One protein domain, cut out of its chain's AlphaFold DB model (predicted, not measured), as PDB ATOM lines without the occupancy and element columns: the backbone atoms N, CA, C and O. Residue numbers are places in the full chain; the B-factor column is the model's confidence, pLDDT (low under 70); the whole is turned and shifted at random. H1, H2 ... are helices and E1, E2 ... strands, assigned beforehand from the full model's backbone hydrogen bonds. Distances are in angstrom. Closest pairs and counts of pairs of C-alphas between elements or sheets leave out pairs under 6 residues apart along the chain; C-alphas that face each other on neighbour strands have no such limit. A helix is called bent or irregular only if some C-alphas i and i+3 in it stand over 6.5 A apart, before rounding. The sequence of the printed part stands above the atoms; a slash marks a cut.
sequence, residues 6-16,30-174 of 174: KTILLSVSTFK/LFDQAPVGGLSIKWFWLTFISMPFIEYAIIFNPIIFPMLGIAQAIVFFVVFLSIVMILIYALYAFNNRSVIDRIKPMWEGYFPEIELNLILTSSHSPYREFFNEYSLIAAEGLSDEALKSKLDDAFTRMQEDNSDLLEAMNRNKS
ATOM      1  N   LYS A   6     364.652 330.693 258.783       83.62
ATOM      2  CA  LYS A   6     365.679 331.460 259.494       83.62
ATOM      3  C   LYS A   6     365.107 332.720 260.144       83.62
ATOM      4  O   LYS A   6     365.482 333.056 261.265       83.62
ATOM      5  N   THR A   7     364.171 333.399 259.480       82.12
ATOM      6  CA  THR A   7     363.512 334.601 260.017       82.12
ATOM      7  C   THR A   7     362.620 334.252 261.205       82.12
ATOM      8  O   THR A   7     362.637 334.954 262.218       82.12
ATOM      9  N   ILE A   8     361.890 333.136 261.122       81.88
ATOM     10  CA  ILE A   8     361.081 332.620 262.232       81.88
ATOM     11  C   ILE A   8     361.983 332.319 263.433       81.88
ATOM     12  O   ILE A   8     361.724 332.817 264.530       81.88
ATOM     13  N   LEU A   9     363.083 331.594 263.228       82.88
ATOM     14  CA  LEU A   9     364.007 331.203 264.295       82.88
ATOM     15  C   LEU A   9     364.729 332.403 264.923       82.88
ATOM     16  O   LEU A   9     364.854 332.467 266.146       82.88
ATOM     17  N   LEU A  10     365.114 333.408 264.134       80.44
ATOM     18  CA  LEU A  10     365.666 334.672 264.638       80.44
ATOM     19  C   LEU A  10     364.632 335.518 265.401       80.44
ATOM     20  O   LEU A  10     364.985 336.279 266.298       80.44
ATOM     21  N   SER A  11     363.341 335.389 265.090       73.44
ATOM     22  CA  SER A  11     362.286 336.120 265.808       73.44
ATOM     23  C   SER A  11     362.030 335.574 267.221       73.44
ATOM     24  O   SER A  11     361.563 336.304 268.107       73.44
ATOM     25  N   VAL A  12     362.350 334.297 267.448       77.12
ATOM     26  CA  VAL A  12     362.169 333.607 268.735       77.12
ATOM     27  C   VAL A  12     363.473 333.395 269.493       77.12
ATOM     28  O   VAL A  12     363.453 332.906 270.624       77.12
ATOM     29  N   SER A  13     364.606 333.765 268.901       75.50
ATOM     30  CA  SER A  13     365.915 333.456 269.449       75.50
ATOM     31  C   SER A  13     366.930 334.556 269.148       75.50
ATOM     32  O   SER A  13     366.973 335.110 268.056       75.50
ATOM     33  N   THR A  14     367.734 334.923 270.142       67.06
ATOM     34  CA  THR A  14     368.793 335.926 269.990       67.06
ATOM     35  C   THR A  14     370.127 335.291 270.338       67.06
ATOM     36  O   THR A  14     370.307 334.791 271.449       67.06
ATOM     37  N   PHE A  15     371.077 335.309 269.410       61.75
ATOM     38  CA  PHE A  15     372.442 334.864 269.678       61.75
ATOM     39  C   PHE A  15     373.122 335.863 270.629       61.75
ATOM     40  O   PHE A  15     373.037 337.073 270.421       61.75
ATOM     41  N   LYS A  16     373.749 335.387 271.714       56.28
ATOM     42  CA  LYS A  16     374.518 336.265 272.613       56.28
ATOM     43  C   LYS A  16     375.829 336.671 271.932       56.28
ATOM     44  O   LYS A  16     376.604 335.807 271.543       56.28
ATOM     45  N   LEU A  30     358.319 331.484 276.711       61.47
ATOM     46  CA  LEU A  30     356.932 331.402 277.135       61.47
ATOM     47  C   LEU A  30     356.891 330.843 278.553       61.47
ATOM     48  O   LEU A  30     357.334 329.723 278.808       61.47
ATOM     49  N   PHE A  31     356.342 331.627 279.477       52.28
ATOM     50  CA  PHE A  31     355.972 331.120 280.789       52.28
ATOM     51  C   PHE A  31     354.685 330.313 280.627       52.28
ATOM     52  O   PHE A  31     353.593 330.866 280.688       52.28
ATOM     53  N   ASP A  32     354.816 329.019 280.357       53.59
ATOM     54  CA  ASP A  32     353.687 328.095 280.377       53.59
ATOM     55  C   ASP A  32     354.114 326.751 280.983       53.59
ATOM     56  O   ASP A  32     354.862 325.982 280.374       53.59
ATOM     57  N   GLN A  33     353.669 326.502 282.219       54.06
ATOM     58  CA  GLN A  33     353.900 325.258 282.965       54.06
ATOM     59  C   GLN A  33     352.724 324.278 282.878       54.06
ATOM     60  O   GLN A  33     352.795 323.187 283.444       54.06
ATOM     61  N   ALA A  34     351.661 324.621 282.140       52.38
ATOM     62  CA  ALA A  34     350.503 323.751 281.959       52.38
ATOM     63  C   ALA A  34     350.821 322.367 281.344       52.38
ATOM     64  O   ALA A  34     350.194 321.401 281.778       52.38
ATOM     65  N   PRO A  35     351.788 322.204 280.413       50.97
ATOM     66  CA  PRO A  35     352.034 320.909 279.764       50.97
ATOM     67  C   PRO A  35     352.533 319.788 280.692       50.97
ATOM     68  O   PRO A  35     352.475 318.623 280.314       50.97
ATOM     69  N   VAL A  36     353.024 320.121 281.890       49.25
ATOM     70  CA  VAL A  36     353.617 319.173 282.856       49.25
ATOM     71  C   VAL A  36     352.927 319.217 284.227       49.25
ATOM     72  O   VAL A  36     353.536 318.913 285.249       49.25
ATOM     73  N   GLY A  37     351.648 319.608 284.269       50.31
ATOM     74  CA  GLY A  37     350.853 319.611 285.506       50.31
ATOM     75  C   GLY A  37     351.122 320.791 286.451       50.31
ATOM     76  O   GLY A  37     350.783 320.719 287.629       50.31
ATOM     77  N   GLY A  38     351.732 321.876 285.958       56.41
ATOM     78  CA  GLY A  38     351.953 323.108 286.719       56.41
ATOM     79  C   GLY A  38     350.746 324.058 286.744       56.41
ATOM     80  O   GLY A  38     349.706 323.821 286.128       56.41
ATOM     81  N   LEU A  39     350.899 325.188 287.443       58.47
ATOM     82  CA  LEU A  39     349.901 326.262 287.469       58.47
ATOM     83  C   LEU A  39     349.708 326.840 286.061       58.47
ATOM     84  O   LEU A  39     350.655 327.309 285.429       58.47
ATOM     85  N   SER A  40     348.460 326.847 285.584       64.94
ATOM     86  CA  SER A  40     348.115 327.530 284.335       64.94
ATOM     87  C   SER A  40     348.551 328.992 284.403       64.94
ATOM     88  O   SER A  40     348.288 329.684 285.392       64.94
ATOM     89  N   ILE A  41     349.113 329.490 283.301       68.94
ATOM     90  CA  ILE A  41     349.471 330.901 283.125       68.94
ATOM     91  C   ILE A  41     348.299 331.842 283.461       68.94
ATOM     92  O   ILE A  41     348.515 332.939 283.959       68.94
ATOM     93  N   LYS A  42     347.044 331.397 283.282       72.25
ATOM     94  CA  LYS A  42     345.839 332.166 283.640       72.25
ATOM     95  C   LYS A  42     345.707 332.392 285.150       72.25
ATOM     96  O   LYS A  42     345.430 333.510 285.570       72.25
ATOM     97  N   TRP A  43     345.924 331.351 285.955       74.69
ATOM     98  CA  TRP A  43     345.868 331.433 287.420       74.69
ATOM     99  C   TRP A  43     347.069 332.185 287.986       74.69
ATOM    100  O   TRP A  43     346.920 332.967 288.928       74.69
ATOM    101  N   PHE A  44     348.236 332.013 287.362       76.81
ATOM    102  CA  PHE A  44     349.404 332.830 287.660       76.81
ATOM    103  C   PHE A  44     349.086 334.316 287.448       76.81
ATOM    104  O   PHE A  44     349.185 335.091 288.389       76.81
ATOM    105  N   TRP A  45     348.593 334.711 286.269       77.88
ATOM    106  CA  TRP A  45     348.240 336.111 286.006       77.88
ATOM    107  C   TRP A  45     347.152 336.644 286.935       77.88
ATOM    108  O   TRP A  45     347.256 337.781 287.384       77.88
ATOM    109  N   LEU A  46     346.135 335.838 287.250       83.81
ATOM    110  CA  LEU A  46     345.060 336.250 288.150       83.81
ATOM    111  C   LEU A  46     345.597 336.590 289.544       83.81
ATOM    112  O   LEU A  46     345.333 337.675 290.056       83.81
ATOM    113  N   THR A  47     346.380 335.685 290.135       81.62
ATOM    114  CA  THR A  47     346.974 335.903 291.462       81.62
ATOM    115  C   THR A  47     347.929 337.096 291.442       81.62
ATOM    116  O   THR A  47     347.787 338.000 292.263       81.62
ATOM    117  N   PHE A  48     348.814 337.162 290.447       82.12
ATOM    118  CA  PHE A  48     349.825 338.211 290.327       82.12
ATOM    119  C   PHE A  48     349.225 339.609 290.127       82.12
ATOM    120  O   PHE A  48     349.666 340.560 290.761       82.12
ATOM    121  N   ILE A  49     348.184 339.742 289.296       85.44
ATOM    122  CA  ILE A  49     347.497 341.025 289.076       85.44
ATOM    123  C   ILE A  49     346.668 341.422 290.298       85.44
ATOM    124  O   ILE A  49     346.571 342.606 290.597       85.44
ATOM    125  N   SER A  50     346.070 340.461 291.010       87.50
ATOM    126  CA  SER A  50     345.242 340.751 292.189       87.50
ATOM    127  C   SER A  50     346.051 341.180 293.419       87.50
ATOM    128  O   SER A  50     345.546 341.947 294.238       87.50
ATOM    129  N   MET A  51     347.301 340.724 293.539       85.94
ATOM    130  CA  MET A  51     348.134 340.895 294.733       85.94
ATOM    131  C   MET A  51     348.294 342.363 295.176       85.94
ATOM    132  O   MET A  51     347.993 342.637 296.336       85.94
ATOM    133  N   PRO A  52     348.623 343.338 294.306       85.94
ATOM    134  CA  PRO A  52     348.749 344.734 294.731       85.94
ATOM    135  C   PRO A  52     347.438 345.351 295.221       85.94
ATOM    136  O   PRO A  52     347.446 346.217 296.091       85.94
ATOM    137  N   PHE A  53     346.294 344.915 294.684       87.19
ATOM    138  CA  PHE A  53     344.987 345.399 295.136       87.19
ATOM    139  C   PHE A  53     344.623 344.824 296.503       87.19
ATOM    140  O   PHE A  53     344.049 345.530 297.328       87.19
ATOM    141  N   ILE A  54     344.985 343.562 296.752       88.62
ATOM    142  CA  ILE A  54     344.841 342.931 298.066       88.62
ATOM    143  C   ILE A  54     345.742 343.645 299.079       88.62
ATOM    144  O   ILE A  54     345.266 344.033 300.143       88.62
ATOM    145  N   GLU A  55     347.011 343.880 298.737       84.44
ATOM    146  CA  GLU A  55     347.957 344.635 299.565       84.44
ATOM    147  C   GLU A  55     347.416 346.029 299.885       84.44
ATOM    148  O   GLU A  55     347.321 346.406 301.054       84.44
ATOM    149  N   TYR A  56     346.973 346.765 298.863       84.56
ATOM    150  CA  TYR A  56     346.345 348.070 299.029       84.56
ATOM    151  C   TYR A  56     345.137 348.000 299.977       84.56
ATOM    152  O   TYR A  56     345.058 348.759 300.939       84.56
ATOM    153  N   ALA A  57     344.212 347.062 299.769       86.31
ATOM    154  CA  ALA A  57     343.020 346.934 300.604       86.31
ATOM    155  C   ALA A  57     343.345 346.600 302.072       86.31
ATOM    156  O   ALA A  57     342.685 347.109 302.978       86.31
ATOM    157  N   ILE A  58     344.364 345.770 302.318       84.44
ATOM    158  CA  ILE A  58     344.817 345.421 303.672       84.44
ATOM    159  C   ILE A  58     345.459 346.632 304.356       84.44
ATOM    160  O   ILE A  58     345.138 346.931 305.505       84.44
ATOM    161  N   ILE A  59     346.340 347.344 303.654       81.75
ATOM    162  CA  ILE A  59     347.096 348.482 304.196       81.75
ATOM    163  C   ILE A  59     346.180 349.666 304.516       81.75
ATOM    164  O   ILE A  59     346.336 350.313 305.551       81.75
ATOM    165  N   PHE A  60     345.204 349.934 303.650       80.12
ATOM    166  CA  PHE A  60     344.268 351.048 303.799       80.12
ATOM    167  C   PHE A  60     342.996 350.680 304.580       80.12
ATOM    168  O   PHE A  60     342.047 351.461 304.634       80.12
ATOM    169  N   ASN A  61     342.972 349.511 305.229       84.56
ATOM    170  CA  ASN A  61     341.905 349.129 306.147       84.56
ATOM    171  C   ASN A  61     341.954 350.002 307.419       84.56
ATOM    172  O   ASN A  61     343.037 350.167 307.982       84.56
ATOM    173  N   PRO A  62     340.812 350.491 307.944       82.69
ATOM    174  CA  PRO A  62     340.749 351.332 309.147       82.69
ATOM    175  C   PRO A  62     341.417 350.750 310.405       82.69
ATOM    176  O   PRO A  62     341.726 351.507 311.319       82.69
ATOM    177  N   ILE A  63     341.655 349.437 310.473       85.94
ATOM    178  CA  ILE A  63     342.383 348.782 311.569       85.94
ATOM    179  C   ILE A  63     343.901 348.978 311.425       85.94
ATOM    180  O   ILE A  63     344.577 349.315 312.393       85.94
ATOM    181  N   ILE A  64     344.438 348.760 310.222       81.31
ATOM    182  CA  ILE A  64     345.883 348.773 309.934       81.31
ATOM    183  C   ILE A  64     346.375 350.202 309.670       81.31
ATOM    184  O   ILE A  64     347.473 350.578 310.081       81.31
ATOM    185  N   PHE A  65     345.533 351.020 309.039       77.50
ATOM    186  CA  PHE A  65     345.800 352.405 308.665       77.50
ATOM    187  C   PHE A  65     346.362 353.274 309.811       77.50
ATOM    188  O   PHE A  65     347.415 353.887 309.622       77.50
ATOM    189  N   PRO A  66     345.768 353.302 311.024       80.62
ATOM    190  CA  PRO A  66     346.310 354.081 312.137       80.62
ATOM    191  C   PRO A  66     347.617 353.514 312.716       80.62
ATOM    192  O   PRO A  66     348.344 354.257 313.371       80.62
ATOM    193  N   MET A  67     347.949 352.237 312.477       83.19
ATOM    194  CA  MET A  67     349.207 351.642 312.954       83.19
ATOM    195  C   MET A  67     350.418 352.053 312.108       83.19
ATOM    196  O   MET A  67     351.540 352.041 312.607       83.19
ATOM    197  N   LEU A  68     350.215 352.402 310.833       78.56
ATOM    198  CA  LEU A  68     351.308 352.645 309.883       78.56
ATOM    199  C   LEU A  68     351.846 354.085 309.895       78.56
ATOM    200  O   LEU A  68     353.016 354.294 309.577       78.56
ATOM    201  N   GLY A  69     351.045 355.085 310.276       76.12
ATOM    202  CA  GLY A  69     351.500 356.477 310.411       76.12
ATOM    203  C   GLY A  69     352.287 356.997 309.191       76.12
ATOM    204  O   GLY A  69     351.851 356.863 308.052       76.12
ATOM    205  N   ILE A  70     353.483 357.564 309.412       72.50
ATOM    206  CA  ILE A  70     354.364 358.107 308.349       72.50
ATOM    207  C   ILE A  70     354.809 357.024 307.345       72.50
ATOM    208  O   ILE A  70     355.064 357.329 306.177       72.50
ATOM    209  N   ALA A  71     354.851 355.750 307.751       79.56
ATOM    210  CA  ALA A  71     355.219 354.652 306.859       79.56
ATOM    211  C   ALA A  71     354.191 354.441 305.734       79.56
ATOM    212  O   ALA A  71     354.522 353.833 304.720       79.56
ATOM    213  N   GLN A  72     352.978 354.994 305.853       74.81
ATOM    214  CA  GLN A  72     351.928 354.896 304.840       74.81
ATOM    215  C   GLN A  72     352.384 355.383 303.458       74.81
ATOM    216  O   GLN A  72     352.108 354.724 302.458       74.81
ATOM    217  N   ALA A  73     353.099 356.510 303.380       80.69
ATOM    218  CA  ALA A  73     353.561 357.051 302.100       80.69
ATOM    219  C   ALA A  73     354.602 356.135 301.433       80.69
ATOM    220  O   ALA A  73     354.565 355.923 300.221       80.69
ATOM    221  N   ILE A  74     355.494 355.546 302.237       83.81
ATOM    222  CA  ILE A  74     356.514 354.599 301.772       83.81
ATOM    223  C   ILE A  74     355.846 353.310 301.286       83.81
ATOM    224  O   ILE A  74     356.150 352.822 300.202       83.81
ATOM    225  N   VAL A  75     354.899 352.781 302.058       81.44
ATOM    226  CA  VAL A  75     354.169 351.557 301.715       81.44
ATOM    227  C   VAL A  75     353.321 351.754 300.455       81.44
ATOM    228  O   VAL A  75     353.353 350.910 299.563       81.44
ATOM    229  N   PHE A  76     352.632 352.891 300.320       82.56
ATOM    230  CA  PHE A  76     351.904 353.235 299.095       82.56
ATOM    231  C   PHE A  76     352.831 353.277 297.877       82.56
ATOM    232  O   PHE A  76     352.492 352.739 296.825       82.56
ATOM    233  N   PHE A  77     354.020 353.864 298.023       85.06
ATOM    234  CA  PHE A  77     355.012 353.904 296.954       85.06
ATOM    235  C   PHE A  77     355.490 352.500 296.549       85.06
ATOM    236  O   PHE A  77     355.609 352.220 295.359       85.06
ATOM    237  N   VAL A  78     355.700 351.592 297.508       84.50
ATOM    238  CA  VAL A  78     356.073 350.192 297.231       84.50
ATOM    239  C   VAL A  78     354.970 349.454 296.466       84.50
ATOM    240  O   VAL A  78     355.265 348.818 295.454       84.50
ATOM    241  N   VAL A  79     353.707 349.580 296.890       85.62
ATOM    242  CA  VAL A  79     352.559 348.978 296.183       85.62
ATOM    243  C   VAL A  79     352.407 349.576 294.782       85.62
ATOM    244  O   VAL A  79     352.153 348.871 293.811       85.62
ATOM    245  N   PHE A  80     352.617 350.882 294.630       86.06
ATOM    246  CA  PHE A  80     352.587 351.514 293.315       86.06
ATOM    247  C   PHE A  80     353.695 350.978 292.393       86.06
ATOM    248  O   PHE A  80     353.428 350.636 291.240       86.06
ATOM    249  N   LEU A  81     354.928 350.846 292.895       88.94
ATOM    250  CA  LEU A  81     356.029 350.262 292.129       88.94
ATOM    251  C   LEU A  81     355.768 348.799 291.751       88.94
ATOM    252  O   LEU A  81     356.110 348.401 290.635       88.94
ATOM    253  N   SER A  82     355.141 348.006 292.628       86.75
ATOM    254  CA  SER A  82     354.787 346.620 292.306       86.75
ATOM    255  C   SER A  82     353.774 346.556 291.156       86.75
ATOM    256  O   SER A  82     353.979 345.787 290.214       86.75
ATOM    257  N   ILE A  83     352.765 347.438 291.140       87.81
ATOM    258  CA  ILE A  83     351.814 347.575 290.019       87.81
ATOM    259  C   ILE A  83     352.541 347.930 288.718       87.81
ATOM    260  O   ILE A  83     352.298 347.299 287.687       87.81
ATOM    261  N   VAL A  84     353.451 348.911 288.747       88.62
ATOM    262  CA  VAL A  84     354.225 349.315 287.559       88.62
ATOM    263  C   VAL A  84     355.037 348.139 287.012       88.62
ATOM    264  O   VAL A  84     355.020 347.887 285.806       88.62
ATOM    265  N   MET A  85     355.697 347.372 287.881       86.44
ATOM    266  CA  MET A  85     356.443 346.184 287.466       86.44
ATOM    267  C   MET A  85     355.533 345.120 286.847       86.44
ATOM    268  O   MET A  85     355.869 344.567 285.798       86.44
ATOM    269  N   ILE A  86     354.361 344.865 287.434       85.88
ATOM    270  CA  ILE A  86     353.375 343.922 286.885       85.88
ATOM    271  C   ILE A  86     352.914 344.362 285.491       85.88
ATOM    272  O   ILE A  86     352.831 343.525 284.591       85.88
ATOM    273  N   LEU A  87     352.678 345.660 285.270       85.50
ATOM    274  CA  LEU A  87     352.329 346.196 283.950       85.50
ATOM    275  C   LEU A  87     353.444 345.972 282.922       85.50
ATOM    276  O   LEU A  87     353.157 345.556 281.800       85.50
ATOM    277  N   ILE A  88     354.709 346.188 283.297       84.56
ATOM    278  CA  ILE A  88     355.860 345.919 282.418       84.56
ATOM    279  C   ILE A  88     355.904 344.435 282.032       84.56
ATOM    280  O   ILE A  88     356.040 344.108 280.850       84.56
ATOM    281  N   TYR A  89     355.739 343.529 283.001       81.69
ATOM    282  CA  TYR A  89     355.681 342.092 282.727       81.69
ATOM    283  C   TYR A  89     354.492 341.718 281.838       81.69
ATOM    284  O   TYR A  89     354.650 340.905 280.925       81.69
ATOM    285  N   ALA A  90     353.318 342.314 282.065       80.94
ATOM    286  CA  ALA A  90     352.128 342.072 281.255       80.94
ATOM    287  C   ALA A  90     352.356 342.506 279.805       80.94
ATOM    288  O   ALA A  90     352.118 341.723 278.887       80.94
ATOM    289  N   LEU A  91     352.898 343.707 279.586       81.62
ATOM    290  CA  LEU A  91     353.253 344.203 278.255       81.62
ATOM    291  C   LEU A  91     354.270 343.291 277.561       81.62
ATOM    292  O   LEU A  91     354.104 342.967 276.384       81.62
ATOM    293  N   TYR A  92     355.291 342.831 278.287       79.94
ATOM    294  CA  TYR A  92     356.272 341.885 277.758       79.94
ATOM    295  C   TYR A  92     355.619 340.561 277.334       79.94
ATOM    296  O   TYR A  92     355.871 340.068 276.233       79.94
ATOM    297  N   ALA A  93     354.735 340.007 278.168       76.75
ATOM    298  CA  ALA A  93     354.017 338.774 277.869       76.75
ATOM    299  C   ALA A  93     353.054 338.927 276.680       76.75
ATOM    300  O   ALA A  93     353.032 338.060 275.805       76.75
ATOM    301  N   PHE A  94     352.313 340.036 276.597       79.81
ATOM    302  CA  PHE A  94     351.451 340.341 275.451       79.81
ATOM    303  C   PHE A  94     352.248 340.496 274.159       79.81
ATOM    304  O   PHE A  94     351.852 339.951 273.129       79.81
ATOM    305  N   ASN A  95     353.387 341.189 274.205       79.81
ATOM    306  CA  ASN A  95     354.250 341.346 273.040       79.81
ATOM    307  C   ASN A  95     354.804 339.992 272.569       79.81
ATOM    308  O   ASN A  95     354.733 339.672 271.385       79.81
ATOM    309  N   ASN A  96     355.292 339.160 273.495       79.38
ATOM    310  CA  ASN A  96     355.766 337.817 273.167       79.38
ATOM    311  C   ASN A  96     354.659 336.963 272.541       79.38
ATOM    312  O   ASN A  96     354.894 336.328 271.515       79.38
ATOM    313  N   ARG A  97     353.451 336.988 273.116       80.44
ATOM    314  CA  ARG A  97     352.296 336.264 272.581       80.44
ATOM    315  C   ARG A  97     351.923 336.741 271.178       80.44
ATOM    316  O   ARG A  97     351.770 335.915 270.293       80.44
ATOM    317  N   SER A  98     351.867 338.052 270.957       81.38
ATOM    318  CA  SER A  98     351.573 338.643 269.643       81.38
ATOM    319  C   SER A  98     352.580 338.216 268.571       81.38
ATOM    320  O   SER A  98     352.193 337.894 267.448       81.38
ATOM    321  N   VAL A  99     353.875 338.162 268.906       81.44
ATOM    322  CA  VAL A  99     354.892 337.657 267.970       81.44
ATOM    323  C   VAL A  99     354.669 336.177 267.671       81.44
ATOM    324  O   VAL A  99     354.712 335.787 266.509       81.44
ATOM    325  N   ILE A 100     354.392 335.369 268.695       83.12
ATOM    326  CA  ILE A 100     354.192 333.922 268.550       83.12
ATOM    327  C   ILE A 100     352.946 333.615 267.718       83.12
ATOM    328  O   ILE A 100     353.023 332.817 266.789       83.12
ATOM    329  N   ASP A 101     351.839 334.316 267.961       83.44
ATOM    330  CA  ASP A 101     350.599 334.171 267.194       83.44
ATOM    331  C   ASP A 101     350.803 334.513 265.703       83.44
ATOM    332  O   ASP A 101     350.151 333.930 264.839       83.44
ATOM    333  N   ARG A 102     351.743 335.413 265.372       84.06
ATOM    334  CA  ARG A 102     352.079 335.761 263.979       84.06
ATOM    335  C   ARG A 102     352.947 334.722 263.275       84.06
ATOM    336  O   ARG A 102     352.793 334.535 262.073       84.06
ATOM    337  N   ILE A 103     353.874 334.086 263.989       84.81
ATOM    338  CA  ILE A 103     354.804 333.109 263.398       84.81
ATOM    339  C   ILE A 103     354.257 331.682 263.422       84.81
ATOM    340  O   ILE A 103     354.674 330.865 262.607       84.81
ATOM    341  N   LYS A 104     353.322 331.376 264.330       86.69
ATOM    342  CA  LYS A 104     352.778 330.030 264.529       86.69
ATOM    343  C   LYS A 104     352.202 329.403 263.246       86.69
ATOM    344  O   LYS A 104     352.590 328.275 262.961       86.69
ATOM    345  N   PRO A 105     351.393 330.098 262.420       86.31
ATOM    346  CA  PRO A 105     350.881 329.509 261.179       86.31
ATOM    347  C   PRO A 105     351.991 329.137 260.188       86.31
ATOM    348  O   PRO A 105     351.884 328.154 259.463       86.31
ATOM    349  N   MET A 106     353.075 329.917 260.166       86.38
ATOM    350  CA  MET A 106     354.226 329.629 259.313       86.38
ATOM    351  C   MET A 106     355.038 328.458 259.853       86.38
ATOM    352  O   MET A 106     355.444 327.596 259.084       86.38
ATOM    353  N   TRP A 107     355.234 328.406 261.172       88.75
ATOM    354  CA  TRP A 107     355.871 327.278 261.841       88.75
ATOM    355  C   TRP A 107     355.157 325.961 261.526       88.75
ATOM    356  O   TRP A 107     355.809 325.001 261.136       88.75
ATOM    357  N   GLU A 108     353.828 325.938 261.626       88.62
ATOM    358  CA  GLU A 108     353.000 324.766 261.306       88.62
ATOM    359  C   GLU A 108     353.114 324.348 259.830       88.62
ATOM    360  O   GLU A 108     352.956 323.172 259.512       88.62
ATOM    361  N   GLY A 109     353.456 325.278 258.931       87.25
ATOM    362  CA  GLY A 109     353.778 324.968 257.536       87.25
ATOM    363  C   GLY A 109     355.100 324.210 257.358       87.25
ATOM    364  O   GLY A 109     355.216 323.408 256.435       87.25
ATOM    365  N   TYR A 110     356.083 324.431 258.236       86.62
ATOM    366  CA  TYR A 110     357.367 323.722 258.214       86.62
ATOM    367  C   TYR A 110     357.335 322.432 259.050       86.62
ATOM    368  O   TYR A 110     357.817 321.397 258.591       86.62
ATOM    369  N   PHE A 111     356.760 322.489 260.254       90.31
ATOM    370  CA  PHE A 111     356.745 321.405 261.239       90.31
ATOM    371  C   PHE A 111     355.323 321.204 261.798       90.31
ATOM    372  O   PHE A 111     355.021 321.673 262.900       90.31
ATOM    373  N   PRO A 112     354.426 320.520 261.064       87.62
ATOM    374  CA  PRO A 112     353.015 320.404 261.441       87.62
ATOM    375  C   PRO A 112     352.787 319.586 262.721       87.62
ATOM    376  O   PRO A 112     351.827 319.830 263.447       87.62
ATOM    377  N   GLU A 113     353.672 318.635 263.022       86.31
ATOM    378  CA  GLU A 113     353.557 317.746 264.186       86.31
ATOM    379  C   GLU A 113     354.196 318.328 265.458       86.31
ATOM    380  O   GLU A 113     354.007 317.806 266.558       86.31
ATOM    381  N   ILE A 114     354.949 319.427 265.332       87.44
ATOM    382  CA  ILE A 114     355.725 320.002 266.428       87.44
ATOM    383  C   ILE A 114     355.073 321.297 266.899       87.44
ATOM    384  O   ILE A 114     355.146 322.336 266.243       87.44
ATOM    385  N   GLU A 115     354.481 321.277 268.091       86.06
ATOM    386  CA  GLU A 115     353.921 322.488 268.689       86.06
ATOM    387  C   GLU A 115     355.034 323.487 269.063       86.06
ATOM    388  O   GLU A 115     355.827 323.242 269.974       86.06
ATOM    389  N   LEU A 116     355.043 324.670 268.433       85.06
ATOM    390  CA  LEU A 116     356.017 325.743 268.709       85.06
ATOM    391  C   LEU A 116     356.120 326.096 270.205       85.06
ATOM    392  O   LEU A 116     357.200 326.384 270.722       85.06
ATOM    393  N   ASN A 117     355.003 326.035 270.933       83.00
ATOM    394  CA  ASN A 117     354.967 326.315 272.369       83.00
ATOM    395  C   ASN A 117     355.848 325.355 273.183       83.00
ATOM    396  O   ASN A 117     356.429 325.775 274.182       83.00
ATOM    397  N   LEU A 118     355.992 324.098 272.752       82.56
ATOM    398  CA  LEU A 118     356.836 323.108 273.423       82.56
ATOM    399  C   LEU A 118     358.328 323.399 273.230       82.56
ATOM    400  O   LEU A 118     359.142 323.034 274.071       82.56
ATOM    401  N   ILE A 119     358.706 324.112 272.175       86.12
ATOM    402  CA  ILE A 119     360.088 324.556 271.962       86.12
ATOM    403  C   ILE A 119     360.387 325.810 272.797       86.12
ATOM    404  O   ILE A 119     361.471 325.971 273.368       86.12
ATOM    405  N   LEU A 120     359.410 326.718 272.885       82.19
ATOM    406  CA  LEU A 120     359.562 328.022 273.538       82.19
ATOM    407  C   LEU A 120     359.293 328.005 275.046       82.19
ATOM    408  O   LEU A 120     359.692 328.944 275.745       82.19
ATOM    409  N   THR A 121     358.631 326.968 275.564       75.25
ATOM    410  CA  THR A 121     358.315 326.874 276.991       75.25
ATOM    411  C   THR A 121     359.583 326.862 277.851       75.25
ATOM    412  O   THR A 121     360.646 326.358 277.467       75.25
ATOM    413  N   SER A 122     359.491 327.474 279.031       67.31
ATOM    414  CA  SER A 122     360.504 327.378 280.085       67.31
ATOM    415  C   SER A 122     360.440 326.058 280.865       67.31
ATOM    416  O   SER A 122     361.356 325.767 281.634       67.31
ATOM    417  N   SER A 123     359.383 325.273 280.667       67.50
ATOM    418  CA  SER A 123     359.112 324.018 281.370       67.50
ATOM    419  C   SER A 123     359.879 322.832 280.786       67.50
ATOM    420  O   SER A 123     360.518 322.934 279.736       67.50
ATOM    421  N   HIS A 124     359.802 321.681 281.462       74.31
ATOM    422  CA  HIS A 124     360.240 320.418 280.874       74.31
ATOM    423  C   HIS A 124     359.420 320.133 279.613       74.31
ATOM    424  O   HIS A 124     358.193 320.213 279.625       74.31
ATOM    425  N   SER A 125     360.127 319.862 278.524       83.75
ATOM    426  CA  SER A 125     359.571 319.608 277.203       83.75
ATOM    427  C   SER A 125     360.494 318.637 276.467       83.75
ATOM    428  O   SER A 125     361.714 318.757 276.636       83.75
ATOM    429  N   PRO A 126     359.949 317.751 275.616       84.81
ATOM    430  CA  PRO A 126     360.735 316.893 274.730       84.81
ATOM    431  C   PRO A 126     361.725 317.673 273.851       84.81
ATOM    432  O   PRO A 126     362.764 317.153 273.475       84.81
ATOM    433  N   TYR A 127     361.442 318.949 273.569       87.69
ATOM    434  CA  TYR A 127     362.248 319.797 272.681       87.69
ATOM    435  C   TYR A 127     363.122 320.812 273.426       87.69
ATOM    436  O   TYR A 127     363.514 321.839 272.870       87.69
ATOM    437  N   ARG A 128     363.417 320.570 274.709       82.56
ATOM    438  CA  ARG A 128     364.182 321.499 275.559       82.56
ATOM    439  C   ARG A 128     365.541 321.885 274.964       82.56
ATOM    440  O   ARG A 128     365.943 323.043 275.092       82.56
ATOM    441  N   GLU A 129     366.211 320.937 274.315       84.31
ATOM    442  CA  GLU A 129     367.553 321.096 273.740       84.31
ATOM    443  C   GLU A 129     367.545 321.700 272.324       84.31
ATOM    444  O   GLU A 129     368.604 321.977 271.764       84.31
ATOM    445  N   PHE A 130     366.370 321.997 271.758       88.25
ATOM    446  CA  PHE A 130     366.231 322.468 270.379       88.25
ATOM    447  C   PHE A 130     367.135 323.655 270.033       88.25
ATOM    448  O   PHE A 130     367.818 323.643 269.014       88.25
ATOM    449  N   PHE A 131     367.182 324.685 270.883       84.56
ATOM    450  CA  PHE A 131     367.998 325.869 270.598       84.56
ATOM    451  C   PHE A 131     369.504 325.614 270.715       84.56
ATOM    452  O   PHE A 131     370.284 326.367 270.129       84.56
ATOM    453  N   ASN A 132     369.915 324.561 271.428       83.56
ATOM    454  CA  ASN A 132     371.308 324.131 271.461       83.56
ATOM    455  C   ASN A 132     371.676 323.470 270.128       83.56
ATOM    456  O   ASN A 132     372.650 323.893 269.507       83.56
ATOM    457  N   GLU A 133     370.853 322.545 269.625       85.00
ATOM    458  CA  GLU A 133     371.031 321.936 268.295       85.00
ATOM    459  C   GLU A 133     370.965 322.988 267.176       85.00
ATOM    460  O   GLU A 133     371.866 323.073 266.341       85.00
ATOM    461  N   TYR A 134     369.966 323.878 267.207       85.38
ATOM    462  CA  TYR A 134     369.850 324.969 266.240       85.38
ATOM    463  C   TYR A 134     371.089 325.870 266.237       85.38
ATOM    464  O   TYR A 134     371.522 326.295 265.172       85.38
ATOM    465  N   SER A 135     371.700 326.143 267.395       81.88
ATOM    466  CA  SER A 135     372.915 326.966 267.452       81.88
ATOM    467  C   SER A 135     374.102 326.347 266.710       81.88
ATOM    468  O   SER A 135     374.888 327.076 266.106       81.88
ATOM    469  N   LEU A 136     374.199 325.012 266.710       82.19
ATOM    470  CA  LEU A 136     375.230 324.276 265.982       82.19
ATOM    471  C   LEU A 136     374.951 324.308 264.476       82.19
ATOM    472  O   LEU A 136     375.848 324.604 263.694       82.19
ATOM    473  N   ILE A 137     373.694 324.082 264.088       84.25
ATOM    474  CA  ILE A 137     373.259 324.047 262.685       84.25
ATOM    475  C   ILE A 137     373.325 325.446 262.046       84.25
ATOM    476  O   ILE A 137     373.730 325.598 260.896       84.25
ATOM    477  N   ALA A 138     372.966 326.496 262.791       78.81
ATOM    478  CA  ALA A 138     372.931 327.873 262.297       78.81
ATOM    479  C   ALA A 138     374.316 328.410 261.897       78.81
ATOM    480  O   ALA A 138     374.398 329.301 261.048       78.81
ATOM    481  N   ALA A 139     375.394 327.863 262.470       74.06
ATOM    482  CA  ALA A 139     376.768 328.221 262.119       74.06
ATOM    483  C   ALA A 139     377.161 327.786 260.694       74.06
ATOM    484  O   ALA A 139     378.129 328.304 260.143       74.06
ATOM    485  N   GLU A 140     376.411 326.866 260.084       78.19
ATOM    486  CA  GLU A 140     376.740 326.284 258.783       78.19
ATOM    487  C   GLU A 140     376.206 327.084 257.579       78.19
ATOM    488  O   GLU A 140     376.541 326.770 256.441       78.19
ATOM    489  N   GLY A 141     375.388 328.124 257.797       78.12
ATOM    490  CA  GLY A 141     374.922 329.006 256.715       78.12
ATOM    491  C   GLY A 141     374.058 328.319 255.643       78.12
ATOM    492  O   GLY A 141     374.106 328.711 254.481       78.12
ATOM    493  N   LEU A 142     373.294 327.296 256.032       83.06
ATOM    494  CA  LEU A 142     372.504 326.432 255.144       83.06
ATOM    495  C   LEU A 142     371.348 327.161 254.433       83.06
ATOM    496  O   LEU A 142     370.868 328.194 254.907       83.06
ATOM    497  N   SER A 143     370.879 326.581 253.317       86.06
ATOM    498  CA  SER A 143     369.613 326.969 252.670       86.06
ATOM    499  C   SER A 143     368.405 326.574 253.527       86.06
ATOM    500  O   SER A 143     368.536 325.767 254.447       86.06
ATOM    501  N   ASP A 144     367.229 327.119 253.215       82.94
ATOM    502  CA  ASP A 144     366.006 326.909 254.001       82.94
ATOM    503  C   ASP A 144     365.597 325.423 254.056       82.94
ATOM    504  O   ASP A 144     365.306 324.881 255.123       82.94
ATOM    505  N   GLU A 145     365.691 324.709 252.929       85.75
ATOM    506  CA  GLU A 145     365.367 323.281 252.837       85.75
ATOM    507  C   GLU A 145     366.378 322.410 253.592       85.75
ATOM    508  O   GLU A 145     365.999 321.473 254.298       85.75
ATOM    509  N   ALA A 146     367.671 322.730 253.478       86.69
ATOM    510  CA  ALA A 146     368.732 322.012 254.179       86.69
ATOM    511  C   ALA A 146     368.665 322.251 255.696       86.69
ATOM    512  O   ALA A 146     368.888 321.331 256.486       86.69
ATOM    513  N   LEU A 147     368.310 323.474 256.106       87.38
ATOM    514  CA  LEU A 147     368.060 323.827 257.497       87.38
ATOM    515  C   LEU A 147     366.865 323.046 258.047       87.38
ATOM    516  O   LEU A 147     366.982 322.445 259.114       87.38
ATOM    517  N   LYS A 148     365.747 323.003 257.312       90.62
ATOM    518  CA  LYS A 148     364.567 322.221 257.694       90.62
ATOM    519  C   LYS A 148     364.920 320.748 257.896       90.62
ATOM    520  O   LYS A 148     364.622 320.203 258.952       90.62
ATOM    521  N   SER A 149     365.611 320.142 256.929       91.00
ATOM    522  CA  SER A 149     366.012 318.731 256.982       91.00
ATOM    523  C   SER A 149     366.820 318.401 258.240       91.00
ATOM    524  O   SER A 149     366.508 317.444 258.938       91.00
ATOM    525  N   LYS A 150     367.831 319.213 258.577       90.00
ATOM    526  CA  LYS A 150     368.633 318.987 259.790       90.00
ATOM    527  C   LYS A 150     367.849 319.196 261.083       90.00
ATOM    528  O   LYS A 150     368.158 318.571 262.096       90.00
ATOM    529  N   LEU A 151     366.873 320.100 261.072       91.31
ATOM    530  CA  LEU A 151     366.004 320.317 262.223       91.31
ATOM    531  C   LEU A 151     365.012 319.162 262.401       91.31
ATOM    532  O   LEU A 151     364.792 318.770 263.541       91.31
ATOM    533  N   ASP A 152     364.492 318.570 261.321       91.75
ATOM    534  CA  ASP A 152     363.675 317.345 261.373       91.75
ATOM    535  C   ASP A 152     364.464 316.175 261.997       91.75
ATOM    536  O   ASP A 152     363.975 315.502 262.910       91.75
ATOM    537  N   ASP A 153     365.728 315.994 261.600       92.06
ATOM    538  CA  ASP A 153     366.620 314.989 262.202       92.06
ATOM    539  C   ASP A 153     366.878 315.269 263.694       92.06
ATOM    540  O   ASP A 153     366.956 314.359 264.523       92.06
ATOM    541  N   ALA A 154     367.026 316.543 264.068       91.38
ATOM    542  CA  ALA A 154     367.182 316.939 265.463       91.38
ATOM    543  C   ALA A 154     365.903 316.680 266.272       91.38
ATOM    544  O   ALA A 154     365.992 316.186 267.395       91.38
ATOM    545  N   PHE A 155     364.726 316.976 265.712       91.75
ATOM    546  CA  PHE A 155     363.444 316.690 266.351       91.75
ATOM    547  C   PHE A 155     363.251 315.199 266.573       91.75
ATOM    548  O   PHE A 155     362.913 314.817 267.688       91.75
ATOM    549  N   THR A 156     363.535 314.371 265.571       91.31
ATOM    550  CA  THR A 156     363.414 312.910 265.675       91.31
ATOM    551  C   THR A 156     364.284 312.369 266.809       91.31
ATOM    552  O   THR A 156     363.777 311.698 267.704       91.31
ATOM    553  N   ARG A 157     365.565 312.767 266.864       90.56
ATOM    554  CA  ARG A 157     366.469 312.384 267.965       90.56
ATOM    555  C   ARG A 157     365.947 312.834 269.331       90.56
ATOM    556  O   ARG A 157     365.910 312.049 270.269       90.56
ATOM    557  N   MET A 158     365.481 314.080 269.439       90.75
ATOM    558  CA  MET A 158     364.904 314.597 270.685       90.75
ATOM    559  C   MET A 158     363.640 313.838 271.110       90.75
ATOM    560  O   MET A 158     363.418 313.661 272.307       90.75
ATOM    561  N   GLN A 159     362.811 313.390 270.165       89.50
ATOM    562  CA  GLN A 159     361.626 312.586 270.459       89.50
ATOM    563  C   GLN A 159     361.992 311.178 270.932       89.50
ATOM    564  O   GLN A 159     361.386 310.690 271.881       89.50
ATOM    565  N   GLU A 160     362.993 310.550 270.318       89.12
ATOM    566  CA  GLU A 160     363.509 309.244 270.741       89.12
ATOM    567  C   GLU A 160     364.096 309.319 272.160       89.12
ATOM    568  O   GLU A 160     363.686 308.558 273.043       89.12
ATOM    569  N   ASP A 161     364.963 310.308 272.407       88.38
ATOM    570  CA  ASP A 161     365.618 310.546 273.700       88.38
ATOM    571  C   ASP A 161     364.619 310.870 274.825       88.38
ATOM    572  O   ASP A 161     364.880 310.598 275.997       88.38
ATOM    573  N   ASN A 162     363.471 311.465 274.482       88.56
ATOM    574  CA  ASN A 162     362.428 311.870 275.431       88.56
ATOM    575  C   ASN A 162     361.116 311.093 275.231       88.56
ATOM    576  O   ASN A 162     360.036 311.609 275.536       88.56
ATOM    577  N   SER A 163     361.200 309.859 274.732       87.44
ATOM    578  CA  SER A 163     360.045 309.009 274.416       87.44
ATOM    579  C   SER A 163     359.121 308.786 275.618       87.44
ATOM    580  O   SER A 163     357.911 308.982 275.497       87.44
ATOM    581  N   ASP A 164     359.679 308.515 276.801       85.81
ATOM    582  CA  ASP A 164     358.919 308.375 278.055       85.81
ATOM    583  C   ASP A 164     358.114 309.644 278.398       85.81
ATOM    584  O   ASP A 164     356.959 309.584 278.832       85.81
ATOM    585  N   LEU A 165     358.715 310.823 278.194       83.56
ATOM    586  CA  LEU A 165     358.073 312.109 278.469       83.56
ATOM    587  C   LEU A 165     356.958 312.395 277.456       83.56
ATOM    588  O   LEU A 165     355.883 312.851 277.844       83.56
ATOM    589  N   LEU A 166     357.198 312.112 276.174       84.38
ATOM    590  CA  LEU A 166     356.181 312.219 275.127       84.38
ATOM    591  C   LEU A 166     354.993 311.303 275.405       84.38
ATOM    592  O   LEU A 166     353.846 311.739 275.295       84.38
ATOM    593  N   GLU A 167     355.253 310.063 275.814       84.00
ATOM    594  CA  GLU A 167     354.205 309.115 276.169       84.00
ATOM    595  C   GLU A 167     353.381 309.619 277.362       84.00
ATOM    596  O   GLU A 167     352.149 309.642 277.302       84.00
ATOM    597  N   ALA A 168     354.039 310.099 278.423       81.94
ATOM    598  CA  ALA A 168     353.363 310.663 279.589       81.94
ATOM    599  C   ALA A 168     352.503 311.892 279.236       81.94
ATOM    600  O   ALA A 168     351.375 312.021 279.720       81.94
ATOM    601  N   MET A 169     352.999 312.775 278.366       79.19
ATOM    602  CA  MET A 169     352.256 313.949 277.896       79.19
ATOM    603  C   MET A 169     351.048 313.568 277.033       79.19
ATOM    604  O   MET A 169     349.982 314.166 277.177       79.19
ATOM    605  N   ASN A 170     351.189 312.564 276.164       80.62
ATOM    606  CA  ASN A 170     350.108 312.099 275.294       80.62
ATOM    607  C   ASN A 170     349.005 311.379 276.079       80.62
ATOM    608  O   ASN A 170     347.827 311.606 275.814       80.62
ATOM    609  N   ARG A 171     349.362 310.586 277.098       76.06
ATOM    610  CA  ARG A 171     348.391 309.938 277.999       76.06
ATOM    611  C   ARG A 171     347.528 310.941 278.772       76.06
ATOM    612  O   ARG A 171     346.387 310.630 279.073       76.06
ATOM    613  N   ASN A 172     348.059 312.123 279.084       60.25
ATOM    614  CA  ASN A 172     347.350 313.168 279.834       60.25
ATOM    615  C   ASN A 172     346.497 314.095 278.935       60.25
ATOM    616  O   ASN A 172     345.716 314.898 279.438       60.25
ATOM    617  N   LYS A 173     346.677 314.023 277.604       58.50
ATOM    618  CA  LYS A 173     345.853 314.729 276.600       58.50
ATOM    619  C   LYS A 173     344.625 313.914 276.149       58.50
ATOM    620  O   LYS A 173     343.718 314.506 275.563       58.50
ATOM    621  N   SER A 174     344.634 312.596 276.377       45.25
ATOM    622  CA  SER A 174     343.527 311.651 276.134       45.25
ATOM    623  C   SER A 174     342.502 311.667 277.263       45.25
ATOM    624  O   SER A 174     341.361 311.247 276.966       45.25
TER     625      SER A 174
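Overview. This is residues 6 to 16 and 30 to 174 of the 174 residues of an uncharacterized protein of Arcobacter sp (UniProt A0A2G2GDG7). A long arm runs out from a head of helices: the long helix H4 makes its length, the bent helix H2 folds back beside the first half of H4, and the short H3 sits at the far tip where they turn. At the other end of H4 the head holds H1, packed on H4, the hairpin of H6 and H7, the short H5 and H8, which makes a corner with H7. The printed part has 156 residues with eight named helices and one named strand, in the order H1, E1, H2, H3, H4, H5, H6, H7, H8; the class is mostly helix. It is loose, with a radius of gyration of the C-alphas of 21.8 A, and elongated, spanning 69 by 36 by 24 A.

Arrangement. H1, residues 6 to 12, touches H4, residues 71 to 110, through residues 99 to 107 of H4 alone; the closest C-alphas, of Ile 8 and Ile 103, are 6.4 A apart, at a shallow tilt of 23 degrees, opposite ways. E1, residues 13 to 15, pairs with no named strand. H2, residues 41 to 59, was assigned as one helix by its hydrogen bonds but is bent, with C-alphas 49 and 52 6.9 A apart; its arms are H2a, residues 41 to 49, and H2b, residues 52 to 59. H2b touches H4, closest at the C-alphas of Pro 52 and Val 79, 5.9 A, at a shallow tilt of 16 degrees, opposite ways. H2a and H4 only just touch, with 3 pairs of C-alphas within 8 A, closest at Ile 49 and Ile 86, 6.9 A. H3, residues 65 to 68, is near H2b and H4. H4 is irregular, but only just, with C-alphas 102 and 105 7.0 A apart, and has a kink of 41 degrees near residue 103. H5, residues 116 to 120, is close to H4 but not clearly touching: the closest C-alphas, of Lys 104 and Leu 116, are 6.8 A apart. H6, residues 130 to 138, and H7, residues 144 to 161, form a helical hairpin; they touch, closest at the C-alphas of Glu 133 and Ala 154, 6.9 A, at a shallow tilt of 34 degrees, only just short of steep. H8, residues 163 to 171, is about perpendicular to H7, at 85 degrees, and close but not clearly touching; the closest C-alphas, of Gln 159 and Leu 166, are 7.2 A apart. Every O i to N i+4 pair is within hydrogen-bond range in H1, H2a, H2b, H5, H6, H7 and H8; in H4 it is 34 of 36, and H3 is too short for such a pair.

Along the chain. H1 begins at C-alpha 6 (365.679, 331.460, 259.494). H4 runs 57.7 A from C-alpha 71 (355.219, 354.652, 306.859) to C-alpha 110, and H7 25.6 A. H8 ends at C-alpha 171 (348.391, 309.938, 277.999).

Size, cuts and confidence. The C-alphas of Pro 66 and Ala 146, the two farthest apart, are 69.9 A apart. Residues 17 to 29 are not printed, with 18.8 A between C-alphas 16 and 30. Of the links printed whole, H5 to H6 is short and the others are tight. pLDDT is under 70 at residues 14 to 16, 30 to 41, 122 to 123 and 172 to 174.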